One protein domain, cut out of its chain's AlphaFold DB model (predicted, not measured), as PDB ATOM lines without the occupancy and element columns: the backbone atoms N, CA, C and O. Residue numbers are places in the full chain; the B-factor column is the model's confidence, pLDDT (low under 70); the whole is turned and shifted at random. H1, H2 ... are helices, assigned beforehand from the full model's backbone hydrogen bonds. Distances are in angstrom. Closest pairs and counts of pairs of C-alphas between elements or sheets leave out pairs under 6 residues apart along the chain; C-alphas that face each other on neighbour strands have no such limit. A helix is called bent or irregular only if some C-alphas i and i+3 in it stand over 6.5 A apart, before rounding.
ATOM      1  N   ARG A 347     -23.664 -19.363  65.966       83.44
ATOM      2  CA  ARG A 347     -23.159 -19.171  67.338       83.44
ATOM      3  C   ARG A 347     -24.029 -19.868  68.378       83.44
ATOM      4  O   ARG A 347     -23.483 -20.330  69.379       83.44
ATOM      5  N   ILE A 348     -25.340 -19.971  68.152       85.44
ATOM      6  CA  ILE A 348     -26.264 -20.697  69.035       85.44
ATOM      7  C   ILE A 348     -26.015 -22.204  68.908       85.44
ATOM      8  O   ILE A 348     -25.751 -22.854  69.917       85.44
ATOM      9  N   ASP A 349     -25.974 -22.751  67.690       85.88
ATOM     10  CA  ASP A 349     -25.673 -24.173  67.455       85.88
ATOM     11  C   ASP A 349     -24.245 -24.559  67.900       85.88
ATOM     12  O   ASP A 349     -24.005 -25.672  68.374       85.88
ATOM     13  N   THR A 350     -23.276 -23.641  67.807       90.44
ATOM     14  CA  THR A 350     -21.922 -23.839  68.361       90.44
ATOM     15  C   THR A 350     -21.923 -23.831  69.891       90.44
ATOM     16  O   THR A 350     -21.228 -24.640  70.510       90.44
ATOM     17  N   ALA A 351     -22.710 -22.958  70.527       86.31
ATOM     18  CA  ALA A 351     -22.856 -22.937  71.981       86.31
ATOM     19  C   ALA A 351     -23.580 -24.188  72.505       86.31
ATOM     20  O   ALA A 351     -23.152 -24.756  73.508       86.31
ATOM     21  N   LEU A 352     -24.622 -24.661  71.811       86.88
ATOM     22  CA  LEU A 352     -25.339 -25.888  72.164       86.88
ATOM     23  C   LEU A 352     -24.452 -27.130  72.031       86.88
ATOM     24  O   LEU A 352     -24.389 -27.909  72.976       86.88
ATOM     25  N   ARG A 353     -23.686 -27.270  70.938       92.12
ATOM     26  CA  ARG A 353     -22.703 -28.363  70.801       92.12
ATOM     27  C   ARG A 353     -21.632 -28.341  71.892       92.12
ATOM     28  O   ARG A 353     -21.252 -29.394  72.387       92.12
ATOM     29  N   ARG A 354     -21.179 -27.156  72.321       92.56
ATOM     30  CA  ARG A 354     -20.272 -27.026  73.475       92.56
ATOM     31  C   ARG A 354     -20.927 -27.425  74.797       92.56
ATOM     32  O   ARG A 354     -20.258 -28.017  75.632       92.56
ATOM     33  N   LEU A 355     -22.205 -27.108  75.007       85.19
ATOM     34  CA  LEU A 355     -22.938 -27.539  76.202       85.19
ATOM     35  C   LEU A 355     -23.184 -29.052  76.220       85.19
ATOM     36  O   LEU A 355     -23.168 -29.642  77.296       85.19
ATOM     37  N   GLU A 356     -23.375 -29.672  75.056       90.25
ATOM     38  CA  GLU A 356     -23.480 -31.127  74.915       90.25
ATOM     39  C   GLU A 356     -22.134 -31.812  75.203       90.25
ATOM     40  O   GLU A 356     -22.071 -32.616  76.124       90.25
ATOM     41  N   ASP A 357     -21.034 -31.374  74.578       91.88
ATOM     42  CA  ASP A 357     -19.668 -31.850  74.877       91.88
ATOM     43  C   ASP A 357     -19.287 -31.685  76.364       91.88
ATOM     44  O   ASP A 357     -18.681 -32.574  76.960       91.88
ATOM     45  N   ILE A 358     -19.683 -30.579  77.008       84.06
ATOM     46  CA  ILE A 358     -19.504 -30.392  78.457       84.06
ATOM     47  C   ILE A 358     -20.395 -31.351  79.259       84.06
ATOM     48  O   ILE A 358     -19.928 -31.906  80.248       84.06
ATOM     49  N   SER A 359     -21.656 -31.556  78.863       82.81
ATOM     50  CA  SER A 359     -22.567 -32.497  79.529       82.81
ATOM     51  C   SER A 359     -22.025 -33.925  79.469       82.81
ATOM     52  O   SER A 359     -22.022 -34.617  80.483       82.81
ATOM     53  N   ASP A 360     -21.533 -34.348  78.309       82.38
ATOM     54  CA  ASP A 360     -21.007 -35.694  78.097       82.38
ATOM     55  C   ASP A 360     -19.678 -35.882  78.839       82.38
ATOM     56  O   ASP A 360     -19.486 -36.903  79.492       82.38
ATOM     57  N   LYS A 361     -18.808 -34.863  78.876       81.19
ATOM     58  CA  LYS A 361     -17.599 -34.870  79.720       81.19
ATOM     59  C   LYS A 361     -17.908 -34.889  81.214       81.19
ATOM     60  O   LYS A 361     -17.201 -35.557  81.958       81.19
ATOM     61  N   VAL A 362     -18.945 -34.189  81.676       74.94
ATOM     62  CA  VAL A 362     -19.386 -34.250  83.082       74.94
ATOM     63  C   VAL A 362     -19.929 -35.639  83.423       74.94
ATOM     64  O   VAL A 362     -19.634 -36.143  84.503       74.94
ATOM     65  N   ASN A 363     -20.644 -36.287  82.499       72.69
ATOM     66  CA  ASN A 363     -21.078 -37.673  82.664       72.69
ATOM     67  C   ASN A 363     -19.879 -38.642  82.683       72.69
ATOM     68  O   ASN A 363     -19.784 -39.445  83.603       72.69
ATOM     69  N   GLN A 364     -18.909 -38.501  81.774       73.12
ATOM     70  CA  GLN A 364     -17.685 -39.322  81.741       73.12
ATOM     71  C   GLN A 364     -16.797 -39.129  82.986       73.12
ATOM     72  O   GLN A 364     -16.247 -40.090  83.518       73.12
ATOM     73  N   LEU A 365     -16.704 -37.908  83.526       62.94
ATOM     74  CA  LEU A 365     -16.050 -37.643  84.819       62.94
ATOM     75  C   LEU A 365     -16.800 -38.274  86.008       62.94
ATOM     76  O   LEU A 365     -16.215 -38.475  87.068       62.94
ATOM     77  N   ASN A 366     -18.083 -38.597  85.834       63.44
ATOM     78  CA  ASN A 366     -18.893 -39.365  86.779       63.44
ATOM     79  C   ASN A 366     -18.862 -40.884  86.479       63.44
ATOM     80  O   ASN A 366     -19.427 -41.667  87.243       63.44
ATOM     81  N   GLU A 367     -18.218 -41.304  85.382       59.34
ATOM     82  CA  GLU A 367     -17.962 -42.700  84.990       59.34
ATOM     83  C   GLU A 367     -16.560 -43.171  85.390       59.34
ATOM     84  O   GLU A 367     -16.390 -44.362  85.640       59.34
ATOM     85  N   THR A 368     -15.593 -42.261  85.583       67.25
ATOM     86  CA  THR A 368     -14.308 -42.539  86.259       67.25
ATOM     87  C   THR A 368     -14.484 -42.772  87.767       67.25
ATOM     88  O   THR A 368     -13.755 -42.209  88.581       67.25
ATOM     89  N   ASN A 369     -15.466 -43.597  88.141       75.06
ATOM     90  CA  ASN A 369     -15.598 -44.146  89.481       75.06
ATOM     91  C   ASN A 369     -14.426 -45.088  89.697       75.06
ATOM     92  O   ASN A 369     -14.338 -46.133  89.049       75.06
ATOM     93  N   ASP A 370     -13.534 -44.736  90.611       85.00
ATOM     94  CA  ASP A 370     -12.543 -45.698  91.062       85.00
ATOM     95  C   ASP A 370     -13.199 -46.768  91.962       85.00
ATOM     96  O   ASP A 370     -14.401 -46.754  92.276       85.00
ATOM     97  N   ASN A 371     -12.390 -47.732  92.396       90.38
ATOM     98  CA  ASN A 371     -12.845 -48.789  93.297       90.38
ATOM     99  C   ASN A 371     -13.389 -48.218  94.627       90.38
ATOM    100  O   ASN A 371     -14.234 -48.849  95.264       90.38
ATOM    101  N   PHE A 372     -12.959 -47.016  95.033       92.44
ATOM    102  CA  PHE A 372     -13.420 -46.358  96.253       92.44
ATOM    103  C   PHE A 372     -14.789 -45.704  96.078       92.44
ATOM    104  O   PHE A 372     -15.602 -45.817  96.991       92.44
ATOM    105  N   ASP A 373     -15.105 -45.093  94.932       91.12
ATOM    106  CA  ASP A 373     -16.466 -44.602  94.654       91.12
ATOM    107  C   ASP A 373     -17.474 -45.753  94.606       91.12
ATOM    108  O   ASP A 373     -18.573 -45.645  95.156       91.12
ATOM    109  N   SER A 374     -17.082 -46.882  94.010       92.94
ATOM    110  CA  SER A 374     -17.895 -48.104  93.988       92.94
ATOM    111  C   SER A 374     -18.164 -48.624  95.407       92.94
ATOM    112  O   SER A 374     -19.316 -48.884  95.765       92.94
ATOM    113  N   PHE A 375     -17.134 -48.676  96.260       95.38
ATOM    114  CA  PHE A 375     -17.288 -49.011  97.679       95.38
ATOM    115  C   PHE A 375     -18.122 -47.969  98.447       95.38
ATOM    116  O   PHE A 375     -18.976 -48.324  99.256       95.38
ATOM    117  N   GLY A 376     -17.949 -46.677  98.165       95.38
ATOM    118  CA  GLY A 376     -18.723 -45.591  98.768       95.38
ATOM    119  C   GLY A 376     -20.219 -45.697  98.463       95.38
ATOM    120  O   GLY A 376     -21.045 -45.557  99.367       95.38
ATOM    121  N   ARG A 377     -20.580 -46.023  97.214       92.94
ATOM    122  CA  ARG A 377     -21.964 -46.332  96.807       92.94
ATOM    123  C   ARG A 377     -22.500 -47.581  97.519       92.94
ATOM    124  O   ARG A 377     -23.653 -47.583  97.949       92.94
ATOM    125  N   TYR A 378     -21.674 -48.616  97.691       96.38
ATOM    126  CA  TYR A 378     -22.045 -49.819  98.443       96.38
ATOM    127  C   TYR A 378     -22.333 -49.510  99.922       96.38
ATOM    128  O   TYR A 378     -23.407 -49.853 100.414       96.38
ATOM    129  N   VAL A 379     -21.457 -48.758 100.603       96.50
ATOM    130  CA  VAL A 379     -21.677 -48.277 101.982       96.50
ATOM    131  C   VAL A 379     -22.955 -47.438 102.085       96.50
ATOM    132  O   VAL A 379     -23.752 -47.652 102.999       96.50
ATOM    133  N   ALA A 380     -23.203 -46.527 101.137       95.62
ATOM    134  CA  ALA A 380     -24.446 -45.757 101.090       95.62
ATOM    135  C   ALA A 380     -25.683 -46.670 100.976       95.62
ATOM    136  O   ALA A 380     -26.662 -46.473 101.693       95.62
ATOM    137  N   SER A 381     -25.624 -47.702 100.128       95.31
ATOM    138  CA  SER A 381     -26.689 -48.702  99.974       95.31
ATOM    139  C   SER A 381     -26.932 -49.517 101.251       95.31
ATOM    140  O   SER A 381     -28.080 -49.671 101.670       95.31
ATOM    141  N   LEU A 382     -25.872 -49.969 101.932       96.25
ATOM    142  CA  LEU A 382     -26.001 -50.676 103.210       96.25
ATOM    143  C   LEU A 382     -26.654 -49.792 104.282       96.25
ATOM    144  O   LEU A 382     -27.584 -50.235 104.957       96.25
ATOM    145  N   LEU A 383     -26.230 -48.531 104.406       95.62
ATOM    146  CA  LEU A 383     -26.790 -47.595 105.386       95.62
ATOM    147  C   LEU A 383     -28.271 -47.270 105.126       95.62
ATOM    148  O   LEU A 383     -29.013 -47.093 106.089       95.62
ATOM    149  N   ARG A 384     -28.739 -47.261 103.870       94.62
ATOM    150  CA  ARG A 384     -30.178 -47.124 103.549       94.62
ATOM    151  C   ARG A 384     -31.035 -48.281 104.063       94.62
ATOM    152  O   ARG A 384     -32.235 -48.099 104.241       94.62
ATOM    153  N   SER A 385     -30.445 -49.458 104.290       93.56
ATOM    154  CA  SER A 385     -31.157 -50.623 104.839       93.56
ATOM    155  C   SER A 385     -31.323 -50.585 106.365       93.56
ATOM    156  O   SER A 385     -31.990 -51.454 106.927       93.56
ATOM    157  N   LEU A 386     -30.728 -49.592 107.041       93.06
ATOM    158  CA  LEU A 386     -30.834 -49.397 108.485       93.06
ATOM    159  C   LEU A 386     -31.942 -48.391 108.853       93.06
ATOM    160  O   LEU A 386     -32.198 -47.446 108.103       93.06
ATOM    161  N   PRO A 387     -32.544 -48.508 110.052       92.94
ATOM    162  CA  PRO A 387     -33.394 -47.460 110.604       92.94
ATOM    163  C   PRO A 387     -32.614 -46.155 110.774       92.94
ATOM    164  O   PRO A 387     -31.479 -46.154 111.259       92.94
ATOM    165  N   ILE A 388     -33.250 -45.030 110.445       89.94
ATOM    166  CA  ILE A 388     -32.640 -43.687 110.443       89.94
ATOM    167  C   ILE A 388     -32.009 -43.328 111.803       89.94
ATOM    168  O   ILE A 388     -30.994 -42.637 111.850       89.94
ATOM    169  N   GLN A 389     -32.575 -43.827 112.904       90.50
ATOM    170  CA  GLN A 389     -32.065 -43.649 114.265       90.50
ATOM    171  C   GLN A 389     -30.662 -44.256 114.444       90.50
ATOM    172  O   GLN A 389     -29.804 -43.636 115.068       90.50
ATOM    173  N   ASN A 390     -30.419 -45.427 113.848       92.75
ATOM    174  CA  ASN A 390     -29.165 -46.176 113.968       92.75
ATOM    175  C   ASN A 390     -28.140 -45.752 112.906       92.75
ATOM    176  O   ASN A 390     -26.937 -45.877 113.122       92.75
ATOM    177  N   VAL A 391     -28.588 -45.211 111.766       94.12
ATOM    178  CA  VAL A 391     -27.698 -44.691 110.711       94.12
ATOM    179  C   VAL A 391     -26.678 -43.705 111.278       94.12
ATOM    180  O   VAL A 391     -25.498 -43.804 110.958       94.12
ATOM    181  N   VAL A 392     -27.108 -42.768 112.130       93.62
ATOM    182  CA  VAL A 392     -26.228 -41.703 112.640       93.62
ATOM    183  C   VAL A 392     -25.132 -42.255 113.555       93.62
ATOM    184  O   VAL A 392     -23.995 -41.794 113.468       93.62
ATOM    185  N   THR A 393     -25.431 -43.251 114.395       95.06
ATOM    186  CA  THR A 393     -24.415 -43.888 115.250       95.06
ATOM    187  C   THR A 393     -23.451 -44.721 114.414       95.06
ATOM    188  O   THR A 393     -22.245 -44.534 114.524       95.06
ATOM    189  N   VAL A 394     -23.955 -45.524 113.469       96.38
ATOM    190  CA  VAL A 394     -23.108 -46.317 112.561       96.38
ATOM    191  C   VAL A 394     -22.202 -45.426 111.705       96.38
ATOM    192  O   VAL A 394     -21.029 -45.739 111.523       96.38
ATOM    193  N   GLN A 395     -22.690 -44.276 111.229       96.31
ATOM    194  CA  GLN A 395     -21.862 -43.287 110.532       96.31
ATOM    195  C   GLN A 395     -20.735 -42.735 111.421       96.31
ATOM    196  O   GLN A 395     -19.613 -42.566 110.946       96.31
ATOM    197  N   GLN A 396     -21.002 -42.469 112.705       95.88
ATOM    198  CA  GLN A 396     -19.981 -42.011 113.659       95.88
ATOM    199  C   GLN A 396     -18.954 -43.103 113.979       95.88
ATOM    200  O   GLN A 396     -17.759 -42.806 114.045       95.88
ATOM    201  N   ASP A 397     -19.392 -44.354 114.119       96.56
ATOM    202  CA  ASP A 397     -18.512 -45.495 114.370       96.56
ATOM    203  C   ASP A 397     -17.604 -45.768 113.159       96.56
ATOM    204  O   ASP A 397     -16.394 -45.912 113.327       96.56
ATOM    205  N   VAL A 398     -18.143 -45.723 111.931       97.06
ATOM    206  CA  VAL A 398     -17.372 -45.841 110.675       97.06
ATOM    207  C   VAL A 398     -16.309 -44.742 110.561       97.06
ATOM    208  O   VAL A 398     -15.165 -45.023 110.204       97.06
ATOM    209  N   LEU A 399     -16.639 -43.488 110.891       96.62
ATOM    210  CA  LEU A 399     -15.650 -42.403 110.879       96.62
ATOM    211  C   LEU A 399     -14.589 -42.569 111.971       96.62
ATOM    212  O   LEU A 399     -13.404 -42.357 111.715       96.62
ATOM    213  N   SER A 400     -14.995 -42.978 113.173       96.44
ATOM    214  CA  SER A 400     -14.079 -43.232 114.292       96.44
ATOM    215  C   SER A 400     -13.107 -44.370 113.977       96.44
ATOM    216  O   SER A 400     -11.926 -44.282 114.311       96.44
ATOM    217  N   LEU A 401     -13.591 -45.404 113.288       96.62
ATOM    218  CA  LEU A 401     -12.809 -46.528 112.796       96.62
ATOM    219  C   LEU A 401     -11.730 -46.072 111.805       96.62
ATOM    220  O   LEU A 401     -10.549 -46.324 112.038       96.62
ATOM    221  N   ILE A 402     -12.116 -45.328 110.762       95.69
ATOM    222  CA  ILE A 402     -11.181 -44.799 109.755       95.69
ATOM    223  C   ILE A 402     -10.134 -43.889 110.406       95.69
ATOM    224  O   ILE A 402      -8.939 -44.088 110.203       95.69
ATOM    225  N   PHE A 403     -10.548 -42.923 111.235       95.12
ATOM    226  CA  PHE A 403      -9.602 -42.012 111.886       95.12
ATOM    227  C   PHE A 403      -8.644 -42.732 112.842       95.12
ATOM    228  O   PHE A 403      -7.482 -42.339 112.927       95.12
ATOM    229  N   ARG A 404      -9.087 -43.797 113.525       95.12
ATOM    230  CA  ARG A 404      -8.211 -44.638 114.356       95.12
ATOM    231  C   ARG A 404      -7.150 -45.343 113.510       95.12
ATOM    232  O   ARG A 404      -5.988 -45.340 113.905       95.12
ATOM    233  N   SER A 405      -7.532 -45.898 112.359       93.69
ATOM    234  CA  SER A 405      -6.603 -46.581 111.450       93.69
ATOM    235  C   SER A 405      -5.614 -45.615 110.786       93.69
ATOM    236  O   SER A 405      -4.446 -45.955 110.646       93.69
ATOM    237  N   CYS A 406      -6.021 -44.378 110.475       90.56
ATOM    238  CA  CYS A 406      -5.105 -43.330 109.998       90.56
ATOM    239  C   CYS A 406      -4.137 -42.804 111.076       90.56
ATOM    240  O   CYS A 406      -3.126 -42.191 110.739       90.56
ATOM    241  N   LYS A 509     -42.105 -11.872  48.506       87.06
ATOM    242  CA  LYS A 509     -42.770 -11.946  49.817       87.06
ATOM    243  C   LYS A 509     -42.892 -13.389  50.303       87.06
ATOM    244  O   LYS A 509     -42.599 -13.642  51.468       87.06
ATOM    245  N   GLN A 510     -43.235 -14.332  49.421       87.56
ATOM    246  CA  GLN A 510     -43.317 -15.749  49.783       87.56
ATOM    247  C   GLN A 510     -41.959 -16.307  50.237       87.56
ATOM    248  O   GLN A 510     -41.888 -16.902  51.307       87.56
ATOM    249  N   SER A 511     -40.868 -16.029  49.512       85.88
ATOM    250  CA  SER A 511     -39.540 -16.534  49.897       85.88
ATOM    251  C   SER A 511     -39.086 -16.051  51.281       85.88
ATOM    252  O   SER A 511     -38.476 -16.817  52.019       85.88
ATOM    253  N   LYS A 512     -39.432 -14.814  51.673       89.62
ATOM    254  CA  LYS A 512     -39.152 -14.282  53.022       89.62
ATOM    255  C   LYS A 512     -39.979 -14.964  54.119       89.62
ATOM    256  O   LYS A 512     -39.510 -15.090  55.249       89.62
ATOM    257  N   ILE A 513     -41.204 -15.392  53.809       90.12
ATOM    258  CA  ILE A 513     -42.049 -16.160  54.737       90.12
ATOM    259  C   ILE A 513     -41.464 -17.563  54.929       90.12
ATOM    260  O   ILE A 513     -41.319 -18.006  56.068       90.12
ATOM    261  N   ASP A 514     -41.069 -18.222  53.839       90.44
ATOM    262  CA  ASP A 514     -40.483 -19.566  53.873       90.44
ATOM    263  C   ASP A 514     -39.142 -19.575  54.642       90.44
ATOM    264  O   ASP A 514     -38.904 -20.445  55.480       90.44
ATOM    265  N   GLU A 515     -38.297 -18.558  54.443       89.81
ATOM    266  CA  GLU A 515     -37.038 -18.359  55.179       89.81
ATOM    267  C   GLU A 515     -37.267 -18.110  56.685       89.81
ATOM    268  O   GLU A 515     -36.624 -18.735  57.535       89.81
ATOM    269  N   SER A 516     -38.246 -17.269  57.038       88.06
ATOM    270  CA  SER A 516     -38.650 -17.027  58.433       88.06
ATOM    271  C   SER A 516     -39.183 -18.296  59.120       88.06
ATOM    272  O   SER A 516     -38.907 -18.547  60.300       88.06
ATOM    273  N   LEU A 517     -39.899 -19.149  58.378       93.19
ATOM    274  CA  LEU A 517     -40.391 -20.435  58.871       93.19
ATOM    275  C   LEU A 517     -39.239 -21.416  59.149       93.19
ATOM    276  O   LEU A 517     -39.226 -22.059  60.199       93.19
ATOM    277  N   ILE A 518     -38.238 -21.486  58.263       88.88
ATOM    278  CA  ILE A 518     -37.019 -22.288  58.472       88.88
ATOM    279  C   ILE A 518     -36.283 -21.832  59.743       88.88
ATOM    280  O   ILE A 518     -35.955 -22.663  60.594       88.88
ATOM    281  N   HIS A 519     -36.091 -20.522  59.919       84.19
ATOM    282  CA  HIS A 519     -35.426 -19.963  61.100       84.19
ATOM    283  C   HIS A 519     -36.198 -20.255  62.403       84.19
ATOM    284  O   HIS A 519     -35.601 -20.595  63.426       84.19
ATOM    285  N   THR A 520     -37.534 -20.198  62.366       85.31
ATOM    286  CA  THR A 520     -38.392 -20.541  63.515       85.31
ATOM    287  C   THR A 520     -38.234 -22.014  63.910       85.31
ATOM    288  O   THR A 520     -37.991 -22.317  65.078       85.31
ATOM    289  N   ASN A 521     -38.246 -22.926  62.933       88.94
ATOM    290  CA  ASN A 521     -38.025 -24.357  63.170       88.94
ATOM    291  C   ASN A 521     -36.630 -24.651  63.769       88.94
ATOM    292  O   ASN A 521     -36.499 -25.521  64.633       88.94
ATOM    293  N   GLN A 522     -35.586 -23.914  63.360       88.69
ATOM    294  CA  GLN A 522     -34.236 -24.038  63.935       88.69
ATOM    295  C   GLN A 522     -34.180 -23.567  65.400       88.69
ATOM    296  O   GLN A 522     -33.512 -24.199  66.228       88.69
ATOM    297  N   ILE A 523     -34.911 -22.501  65.752       87.44
ATOM    298  CA  ILE A 523     -35.047 -22.035  67.142       87.44
ATOM    299  C   ILE A 523     -35.765 -23.086  67.998       87.44
ATOM    300  O   ILE A 523     -35.276 -23.418  69.078       87.44
ATOM    301  N   ASP A 524     -36.873 -23.658  67.526       90.38
ATOM    302  CA  ASP A 524     -37.616 -24.667  68.292       90.38
ATOM    303  C   ASP A 524     -36.810 -25.960  68.491       90.38
ATOM    304  O   ASP A 524     -36.785 -26.515  69.595       90.38
ATOM    305  N   ALA A 525     -36.056 -26.399  67.476       91.75
ATOM    306  CA  ALA A 525     -35.108 -27.506  67.609       91.75
ATOM    307  C   ALA A 525     -34.003 -27.203  68.643       91.75
ATOM    308  O   ALA A 525     -33.675 -28.052  69.477       91.75
ATOM    309  N   SER A 526     -33.476 -25.975  68.641       90.12
ATOM    310  CA  SER A 526     -32.479 -25.493  69.607       90.12
ATOM    311  C   SER A 526     -33.024 -25.455  71.040       90.12
ATOM    312  O   SER A 526     -32.363 -25.906  71.978       90.12
ATOM    313  N   LEU A 527     -34.258 -24.976  71.224       90.19
ATOM    314  CA  LEU A 527     -34.947 -24.948  72.516       90.19
ATOM    315  C   LEU A 527     -35.282 -26.355  73.024       90.19
ATOM    316  O   LEU A 527     -35.204 -26.595  74.231       90.19
ATOM    317  N   LYS A 528     -35.624 -27.291  72.130       94.25
ATOM    318  CA  LYS A 528     -35.819 -28.705  72.475       94.25
ATOM    319  C   LYS A 528     -34.512 -29.331  72.976       94.25
ATOM    320  O   LYS A 528     -34.485 -29.800  74.109       94.25
ATOM    321  N   ARG A 529     -33.412 -29.203  72.220       92.38
ATOM    322  CA  ARG A 529     -32.069 -29.650  72.650       92.38
ATOM    323  C   ARG A 529     -31.674 -29.077  74.014       92.38
ATOM    324  O   ARG A 529     -31.205 -29.812  74.876       92.38
ATOM    325  N   LEU A 530     -31.909 -27.784  74.253       90.69
ATOM    326  CA  LEU A 530     -31.588 -27.152  75.536       90.69
ATOM    327  C   LEU A 530     -32.440 -27.692  76.702       90.69
ATOM    328  O   LEU A 530     -31.930 -27.841  77.815       90.69
ATOM    329  N   LYS A 531     -33.723 -28.011  76.466       92.56
ATOM    330  CA  LYS A 531     -34.576 -28.693  77.456       92.56
ATOM    331  C   LYS A 531     -34.057 -30.098  77.758       92.56
ATOM    332  O   LYS A 531     -33.979 -30.446  78.934       92.56
ATOM    333  N   ASP A 532     -33.657 -30.851  76.738       92.94
ATOM    334  CA  ASP A 532     -33.146 -32.217  76.885       92.94
ATOM    335  C   ASP A 532     -31.793 -32.236  77.623       92.94
ATOM    336  O   ASP A 532     -31.634 -32.978  78.592       92.94
ATOM    337  N   ILE A 533     -30.861 -31.329  77.294       85.88
ATOM    338  CA  ILE A 533     -29.621 -31.116  78.067       85.88
ATOM    339  C   ILE A 533     -29.953 -30.728  79.518       85.88
ATOM    340  O   ILE A 533     -29.427 -31.330  80.453       85.88
ATOM    341  N   SER A 534     -30.871 -29.776  79.744       86.19
ATOM    342  CA  SER A 534     -31.282 -29.407  81.108       86.19
ATOM    343  C   SER A 534     -31.940 -30.562  81.866       86.19
ATOM    344  O   SER A 534     -31.885 -30.549  83.099       86.19
ATOM    345  N   LYS A 535     -32.592 -31.501  81.178       88.75
ATOM    346  CA  LYS A 535     -33.183 -32.702  81.769       88.75
ATOM    347  C   LYS A 535     -32.073 -33.674  82.187       88.75
ATOM    348  O   LYS A 535     -31.984 -33.957  83.378       88.75
ATOM    349  N   ARG A 536     -31.152 -34.032  81.278       80.88
ATOM    350  CA  ARG A 536     -29.979 -34.887  81.572       80.88
ATOM    351  C   ARG A 536     -29.133 -34.346  82.735       80.88
ATOM    352  O   ARG A 536     -28.782 -35.094  83.643       80.88
ATOM    353  N   VAL A 537     -28.863 -33.036  82.766       77.31
ATOM    354  CA  VAL A 537     -28.099 -32.375  83.849       77.31
ATOM    355  C   VAL A 537     -28.854 -32.367  85.187       77.31
ATOM    356  O   VAL A 537     -28.239 -32.421  86.249       77.31
ATOM    357  N   LYS A 538     -30.193 -32.315  85.176       75.75
ATOM    358  CA  LYS A 538     -30.988 -32.466  86.406       75.75
ATOM    359  C   LYS A 538     -30.985 -33.910  86.883       75.75
ATOM    360  O   LYS A 538     -30.724 -34.138  88.053       75.75
ATOM    361  N   GLU A 539     -31.235 -34.866  85.999       76.44
ATOM    362  CA  GLU A 539     -31.318 -36.293  86.337       76.44
ATOM    363  C   GLU A 539     -29.990 -36.833  86.889       76.44
ATOM    364  O   GLU A 539     -29.998 -37.528  87.901       76.44
ATOM    365  N   SER A 540     -28.855 -36.400  86.331       65.75
ATOM    366  CA  SER A 540     -27.506 -36.707  86.843       65.75
ATOM    367  C   SER A 540     -27.145 -36.031  88.177       65.75
ATOM    368  O   SER A 540     -26.186 -36.451  88.817       65.75
ATOM    369  N   SER A 541     -27.890 -35.012  88.627       58.22
ATOM    370  CA  SER A 541     -27.600 -34.269  89.869       58.22
ATOM    371  C   SER A 541     -28.669 -34.385  90.963       58.22
ATOM    372  O   SER A 541     -28.483 -33.835  92.051       58.22
ATOM    373  N   LEU A 542     -29.796 -35.067  90.714       50.41
ATOM    374  CA  LEU A 542     -30.973 -34.959  91.589       50.41
ATOM    375  C   LEU A 542     -30.986 -35.878  92.814       50.41
ATOM    376  O   LEU A 542     -31.701 -35.566  93.766       50.41
ATOM    377  N   TRP A 543     -30.252 -36.993  92.791       57.94
ATOM    378  CA  TRP A 543     -30.471 -38.099  93.737       57.94
ATOM    379  C   TRP A 543     -29.274 -38.465  94.606       57.94
ATOM    380  O   TRP A 543     -29.313 -39.491  95.266       57.94
ATOM    381  N   ASP A 544     -28.276 -37.585  94.691       72.94
ATOM    382  CA  ASP A 544     -27.292 -37.634  95.769       72.94
ATOM    383  C   ASP A 544     -27.991 -37.358  97.107       72.94
ATOM    384  O   ASP A 544     -28.108 -36.202  97.540       72.94
ATOM    385  N   ASP A 545     -28.478 -38.396  97.778       85.62
ATOM    386  CA  ASP A 545     -29.132 -38.255  99.075       85.62
ATOM    387  C   ASP A 545     -28.096 -37.998 100.197       85.62
ATOM    388  O   ASP A 545     -26.940 -37.622  99.955       85.62
ATOM    389  N   ALA A 546     -28.510 -38.081 101.463       89.88
ATOM    390  CA  ALA A 546     -27.573 -37.926 102.581       89.88
ATOM    391  C   ALA A 546     -26.562 -39.090 102.665       89.88
ATOM    392  O   ALA A 546     -25.437 -38.892 103.126       89.88
ATOM    393  N   PHE A 547     -26.944 -40.276 102.186       93.12
ATOM    394  CA  PHE A 547     -26.134 -41.484 102.182       93.12
ATOM    395  C   PHE A 547     -25.099 -41.465 101.053       93.12
ATOM    396  O   PHE A 547     -23.952 -41.774 101.338       93.12
ATOM    397  N   ASP A 548     -25.412 -41.019  99.829       92.06
ATOM    398  CA  ASP A 548     -24.407 -40.913  98.743       92.06
ATOM    399  C   ASP A 548     -23.328 -39.869  99.035       92.06
ATOM    400  O   ASP A 548     -22.166 -39.996  98.636       92.06
ATOM    401  N   LYS A 549     -23.706 -38.799  99.742       92.38
ATOM    402  CA  LYS A 549     -22.756 -37.794 100.234       92.38
ATOM    403  C   LYS A 549     -21.831 -38.384 101.294       92.38
ATOM    404  O   LYS A 549     -20.630 -38.139 101.239       92.38
ATOM    405  N   PHE A 550     -22.367 -39.190 102.213       94.94
ATOM    406  CA  PHE A 550     -21.553 -39.927 103.178       94.94
ATOM    407  C   PHE A 550     -20.674 -40.978 102.484       94.94
ATOM    408  O   PHE A 550     -19.475 -41.013 102.721       94.94
ATOM    409  N   GLY A 551     -21.220 -41.757 101.551       95.31
ATOM    410  CA  GLY A 551     -20.507 -42.768 100.771       95.31
ATOM    411  C   GLY A 551     -19.306 -42.204 100.012       95.31
ATOM    412  O   GLY A 551     -18.203 -42.729 100.137       95.31
ATOM    413  N   ARG A 552     -19.471 -41.077  99.303       92.88
ATOM    414  CA  ARG A 552     -18.347 -40.378  98.648       92.88
ATOM    415  C   ARG A 552     -17.376 -39.727  99.634       92.88
ATOM    416  O   ARG A 552     -16.192 -39.608  99.318       92.88
ATOM    417  N   TYR A 553     -17.827 -39.332 100.826       95.38
ATOM    418  CA  TYR A 553     -16.922 -38.891 101.891       95.38
ATOM    419  C   TYR A 553     -16.060 -40.055 102.403       95.38
ATOM    420  O   TYR A 553     -14.843 -39.905 102.470       95.38
ATOM    421  N   ILE A 554     -16.645 -41.236 102.639       96.25
ATOM    422  CA  ILE A 554     -15.904 -42.463 102.972       96.25
ATOM    423  C   ILE A 554     -14.927 -42.834 101.853       96.25
ATOM    424  O   ILE A 554     -13.746 -43.007 102.134       96.25
ATOM    425  N   ALA A 555     -15.364 -42.855 100.590       94.94
ATOM    426  CA  ALA A 555     -14.483 -43.080  99.438       94.94
ATOM    427  C   ALA A 555     -13.282 -42.117  99.431       94.94
ATOM    428  O   ALA A 555     -12.142 -42.529  99.238       94.94
ATOM    429  N   SER A 556     -13.526 -40.834  99.716       94.06
ATOM    430  CA  SER A 556     -12.481 -39.807  99.781       94.06
ATOM    431  C   SER A 556     -11.520 -39.992 100.957       94.06
ATOM    432  O   SER A 556     -10.340 -39.700 100.806       94.06
ATOM    433  N   LEU A 557     -11.986 -40.489 102.109       94.38
ATOM    434  CA  LEU A 557     -11.112 -40.825 103.238       94.38
ATOM    435  C   LEU A 557     -10.264 -42.075 102.952       94.38
ATOM    436  O   LEU A 557      -9.080 -42.082 103.271       94.38
ATOM    437  N   LEU A 558     -10.838 -43.096 102.307       95.00
ATOM    438  CA  LEU A 558     -10.140 -44.338 101.945       95.00
ATOM    439  C   LEU A 558      -9.092 -44.149 100.830       95.00
ATOM    440  O   LEU A 558      -8.151 -44.928 100.730       95.00
ATOM    441  N   ARG A 559      -9.196 -43.082 100.025       93.81
ATOM    442  CA  ARG A 559      -8.116 -42.643  99.116       93.81
ATOM    443  C   ARG A 559      -6.890 -42.091  99.847       93.81
ATOM    444  O   ARG A 559      -5.820 -42.015  99.251       93.81
ATOM    445  N   CYS A 560      -7.044 -41.671 101.102       91.69
ATOM    446  CA  CYS A 560      -5.956 -41.145 101.926       91.69
ATOM    447  C   CYS A 560      -5.274 -42.225 102.783       91.69
ATOM    448  O   CYS A 560      -4.294 -41.914 103.457       91.69
ATOM    449  N   THR A 561      -5.775 -43.466 102.785       92.31
ATOM    450  CA  THR A 561      -5.166 -44.604 103.489       92.31
ATOM    451  C   THR A 561      -4.298 -45.444 102.552       92.31
ATOM    452  O   THR A 561      -4.558 -45.531 101.352       92.31
ATOM    453  N   ASP A 562      -3.256 -46.077 103.103       93.25
ATOM    454  CA  ASP A 562      -2.387 -46.978 102.341       93.25
ATOM    455  C   ASP A 562      -3.201 -48.122 101.692       93.25
ATOM    456  O   ASP A 562      -4.002 -48.748 102.392       93.25
ATOM    457  N   PRO A 563      -3.004 -48.446 100.395       89.81
ATOM    458  CA  PRO A 563      -3.814 -49.437  99.688       89.81
ATOM    459  C   PRO A 563      -3.922 -50.818 100.352       89.81
ATOM    460  O   PRO A 563      -4.973 -51.445 100.229       89.81
ATOM    461  N   GLN A 564      -2.891 -51.294 101.064       88.88
ATOM    462  CA  GLN A 564      -2.945 -52.582 101.771       88.88
ATOM    463  C   GLN A 564      -3.838 -52.490 103.012       88.88
ATOM    464  O   GLN A 564      -4.673 -53.362 103.257       88.88
ATOM    465  N   SER A 565      -3.719 -51.393 103.761       93.25
ATOM    466  CA  SER A 565      -4.561 -51.122 104.934       93.25
ATOM    467  C   SER A 565      -6.020 -50.858 104.547       93.25
ATOM    468  O   SER A 565      -6.941 -51.233 105.274       93.25
ATOM    469  N   THR A 566      -6.252 -50.259 103.375       93.94
ATOM    470  CA  THR A 566      -7.591 -49.903 102.900       93.94
ATOM    471  C   THR A 566      -8.493 -51.122 102.686       93.94
ATOM    472  O   THR A 566      -9.679 -51.034 102.990       93.94
ATOM    473  N   ILE A 567      -7.971 -52.269 102.232       93.50
ATOM    474  CA  ILE A 567      -8.779 -53.492 102.044       93.50
ATOM    475  C   ILE A 567      -9.274 -54.037 103.394       93.50
ATOM    476  O   ILE A 567     -10.452 -54.365 103.535       93.50
ATOM    477  N   GLY A 568      -8.406 -54.081 104.412       94.88
ATOM    478  CA  GLY A 568      -8.803 -54.472 105.771       94.88
ATOM    479  C   GLY A 568      -9.859 -53.526 106.348       94.88
ATOM    480  O   GLY A 568     -10.906 -53.967 106.821       94.88
ATOM    481  N   LEU A 569      -9.637 -52.219 106.198       96.25
ATOM    482  CA  LEU A 569     -10.554 -51.179 106.659       96.25
ATOM    483  C   LEU A 569     -11.922 -51.230 105.953       96.25
ATOM    484  O   LEU A 569     -12.945 -51.007 106.595       96.25
ATOM    485  N   GLN A 570     -11.971 -51.566 104.658       96.50
ATOM    486  CA  GLN A 570     -13.229 -51.797 103.936       96.50
ATOM    487  C   GLN A 570     -14.033 -52.953 104.547       96.50
ATOM    488  O   GLN A 570     -15.236 -52.800 104.763       96.50
ATOM    489  N   ASN A 571     -13.380 -54.069 104.885       96.19
ATOM    490  CA  ASN A 571     -14.040 -55.208 105.527       96.19
ATOM    491  C   ASN A 571     -14.557 -54.845 106.930       96.19
ATOM    492  O   ASN A 571     -15.728 -55.083 107.221       96.19
ATOM    493  N   GLU A 572     -13.744 -54.182 107.764       97.44
ATOM    494  CA  GLU A 572     -14.167 -53.742 109.105       97.44
ATOM    495  C   GLU A 572     -15.364 -52.769 109.057       97.44
ATOM    496  O   GLU A 572     -16.252 -52.835 109.911       97.44
ATOM    497  N   ILE A 573     -15.437 -51.893 108.045       97.50
ATOM    498  CA  ILE A 573     -16.591 -51.004 107.813       97.50
ATOM    499  C   ILE A 573     -17.856 -51.809 107.483       97.50
ATOM    500  O   ILE A 573     -18.930 -51.500 108.005       97.50
ATOM    501  N   VAL A 574     -17.755 -52.832 106.629       97.44
ATOM    502  CA  VAL A 574     -18.900 -53.676 106.251       97.44
ATOM    503  C   VAL A 574     -19.382 -54.504 107.442       97.44
ATOM    504  O   VAL A 574     -20.579 -54.490 107.733       97.44
ATOM    505  N   ASP A 575     -18.471 -55.137 108.183       97.44
ATOM    506  CA  ASP A 575     -18.790 -55.914 109.386       97.44
ATOM    507  C   ASP A 575     -19.470 -55.056 110.459       97.44
ATOM    508  O   ASP A 575     -20.462 -55.476 111.060       97.44
ATOM    509  N   LEU A 576     -18.995 -53.825 110.669       97.69
ATOM    510  CA  LEU A 576     -19.600 -52.864 111.591       97.69
ATOM    511  C   LEU A 576     -21.052 -52.529 111.204       97.69
ATOM    512  O   LEU A 576     -21.942 -52.553 112.058       97.69
ATOM    513  N   ILE A 577     -21.316 -52.261 109.920       96.88
ATOM    514  CA  ILE A 577     -22.669 -51.961 109.424       96.88
ATOM    515  C   ILE A 577     -23.578 -53.198 109.533       96.88
ATOM    516  O   ILE A 577     -24.721 -53.091 109.990       96.88
ATOM    517  N   MET A 578     -23.076 -54.380 109.167       96.38
ATOM    518  CA  MET A 578     -23.828 -55.640 109.218       96.38
ATOM    519  C   MET A 578     -24.145 -56.071 110.655       96.38
ATOM    520  O   MET A 578     -25.271 -56.485 110.935       96.38
ATOM    521  N   LYS A 579     -23.212 -55.889 111.594       96.69
ATOM    522  CA  LYS A 579     -23.437 -56.117 113.027       96.69
ATOM    523  C   LYS A 579     -24.526 -55.199 113.584       96.69
ATOM    524  O   LYS A 579     -25.409 -55.667 114.301       96.69
ATOM    525  N   SER A 580     -24.519 -53.919 113.216       95.56
ATOM    526  CA  SER A 580     -25.570 -52.977 113.625       95.56
ATOM    527  C   SER A 580     -26.936 -53.284 113.003       95.56
ATOM    528  O   SER A 580     -27.963 -52.959 113.599       95.56
ATOM    529  N   ARG A 581     -26.974 -53.952 111.840       94.75
ATOM    530  CA  ARG A 581     -28.210 -54.497 111.262       94.75
ATOM    531  C   ARG A 581     -28.728 -55.701 112.050       94.75
ATOM    532  O   ARG A 581     -29.921 -55.749 112.331       94.75
ATOM    533  N   ALA A 582     -27.854 -56.637 112.425       95.62
ATOM    534  CA  ALA A 582     -28.219 -57.810 113.224       95.62
ATOM    535  C   ALA A 582     -28.803 -57.407 114.590       95.62
ATOM    536  O   ALA A 582     -29.926 -57.783 114.903       95.62
ATOM    537  N   LEU A 583     -28.120 -56.514 115.318       94.38
ATOM    538  CA  LEU A 583     -28.587 -55.991 116.611       94.38
ATOM    539  C   LEU A 583     -29.951 -55.282 116.545       94.38
ATOM    540  O   LEU A 583     -30.640 -55.189 117.558       94.38
ATOM    541  N   HIS A 584     -30.339 -54.754 115.381       91.50
ATOM    542  CA  HIS A 584     -31.679 -54.205 115.191       91.50
ATOM    543  C   HIS A 584     -32.726 -55.304 114.962       91.50
ATOM    544  O   HIS A 584     -33.833 -55.189 115.473       91.50
ATOM    545  N   LEU A 585     -32.392 -56.354 114.205       91.69
ATOM    546  CA  LEU A 585     -33.298 -57.483 113.969       91.69
ATOM    547  C   LEU A 585     -33.585 -58.271 115.256       91.69
ATOM    548  O   LEU A 585     -34.707 -58.719 115.426       91.69
ATOM    549  N   ASP A 586     -32.630 -58.358 116.184       93.31
ATOM    550  CA  ASP A 586     -32.827 -59.005 117.493       93.31
ATOM    551  C   ASP A 586     -33.784 -58.234 118.437       93.31
ATOM    552  O   ASP A 586     -34.168 -58.749 119.488       93.31
ATOM    553  N   HIS A 587     -34.150 -56.988 118.100       86.75
ATOM    554  CA  HIS A 587     -35.024 -56.116 118.900       86.75
ATOM    555  C   HIS A 587     -36.434 -55.939 118.277       86.75
ATOM    556  O   HIS A 587     -37.281 -55.248 118.854       86.75
ATOM    557  N   VAL A 588     -36.700 -56.527 117.105       80.81
ATOM    558  CA  VAL A 588     -37.989 -56.444 116.383       80.81
ATOM    559  C   VAL A 588     -38.747 -57.761 116.476       80.81
ATOM    560  O   VAL A 588     -39.930 -57.692 116.874       80.81
TER     561      VAL A 588
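What this domain is: This is residues 347 to 406 and 509 to 588 of the 588 residues of the protein "THAP-type domain-containing protein" of Blattella germanica (UniProt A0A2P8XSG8). The long helix H4 and the shorter H1 lie side by side as a two-helix arm, which reaches away from a compact head of four helices, H2, H3, H5 and H6, set crosswise to the arm. The four head helices form a bundle in which H2 and H5 come closest, while the far part of H4, residues 509 to 521, sticks out alone beyond H1. The printed part has 140 residues with six named helices, H1 to H6 in chain order, and no named strand; its class is all helix. The whole is extended, with a radius of gyration of the C-alphas of 23.9 A and spans of 82 by 39 by 15 A, the arm making the length.

Where its parts are: H4, the longest helix, covers residues 509 to 539 and measures 45.4 A, from C-alpha 509 at (-42.770, -11.946, 49.817) to C-alpha 539 at (-31.318, -36.293, 86.337). H1 covers residues 347 to 365, 26.4 A, and begins at C-alpha 347 at (-23.159, -19.171, 67.338). H2 is residues 371 to 384, 20.2 A, and H5 is residues 546 to 558, 18.6 A. H3 is residues 388 to 406, 27.5 A; it is neither bent nor irregular, but only just: C-alphas 389 and 392 are 6.4 A apart. H6 is residues 563 to 585, 33.7 A, ending at C-alpha 585 at (-33.298, -57.483, 113.969).

How they stand to each other: H4 touches H1 with residues 526 to 537 alone, the same way at a shallow tilt of 17 degrees; their closest C-alphas, of Ile 533 and Glu 356, are 6.9 A apart. H4 is apart from H2 and H6, and H1 is apart from H3, H5 and H6. In the bundle, H2 and H5 touch and run opposite ways at 37 degrees, only just a steep tilt, with the C-alphas of Gly 376 and Gly 551 closest at 3.9 A. H3 and H6 touch, opposite ways at a shallow tilt of 25 degrees; their closest C-alphas, of Val 398 and Ile 573, are 6.0 A apart. H6 touches H2 with residues 570 to 577 alone, closest at the C-alphas of Ile 577 and Leu 382, 7.2 A. H3 and H5 only just touch, with 3 pairs of C-alphas within 8 A, the closest being Ile 402 and Leu 557 at 7.6 A. Every O i to N i+4 pair is within hydrogen-bond range in H1, H2, H4 and H5, against 13 of 15 in H3 and 17 of 19 in H6.

The domain as a whole: The C-alphas of Lys 509 and Asp 586, the two farthest apart, are 83.0 A apart. Residues 407 to 508 are not printed, and C-alphas 406 and 509 are 77.6 A apart across this cut. Of the links that are printed whole, none is long. The mean pLDDT of the printed part is 89.2; residues 365 to 368 and 540 to 543 are under 70.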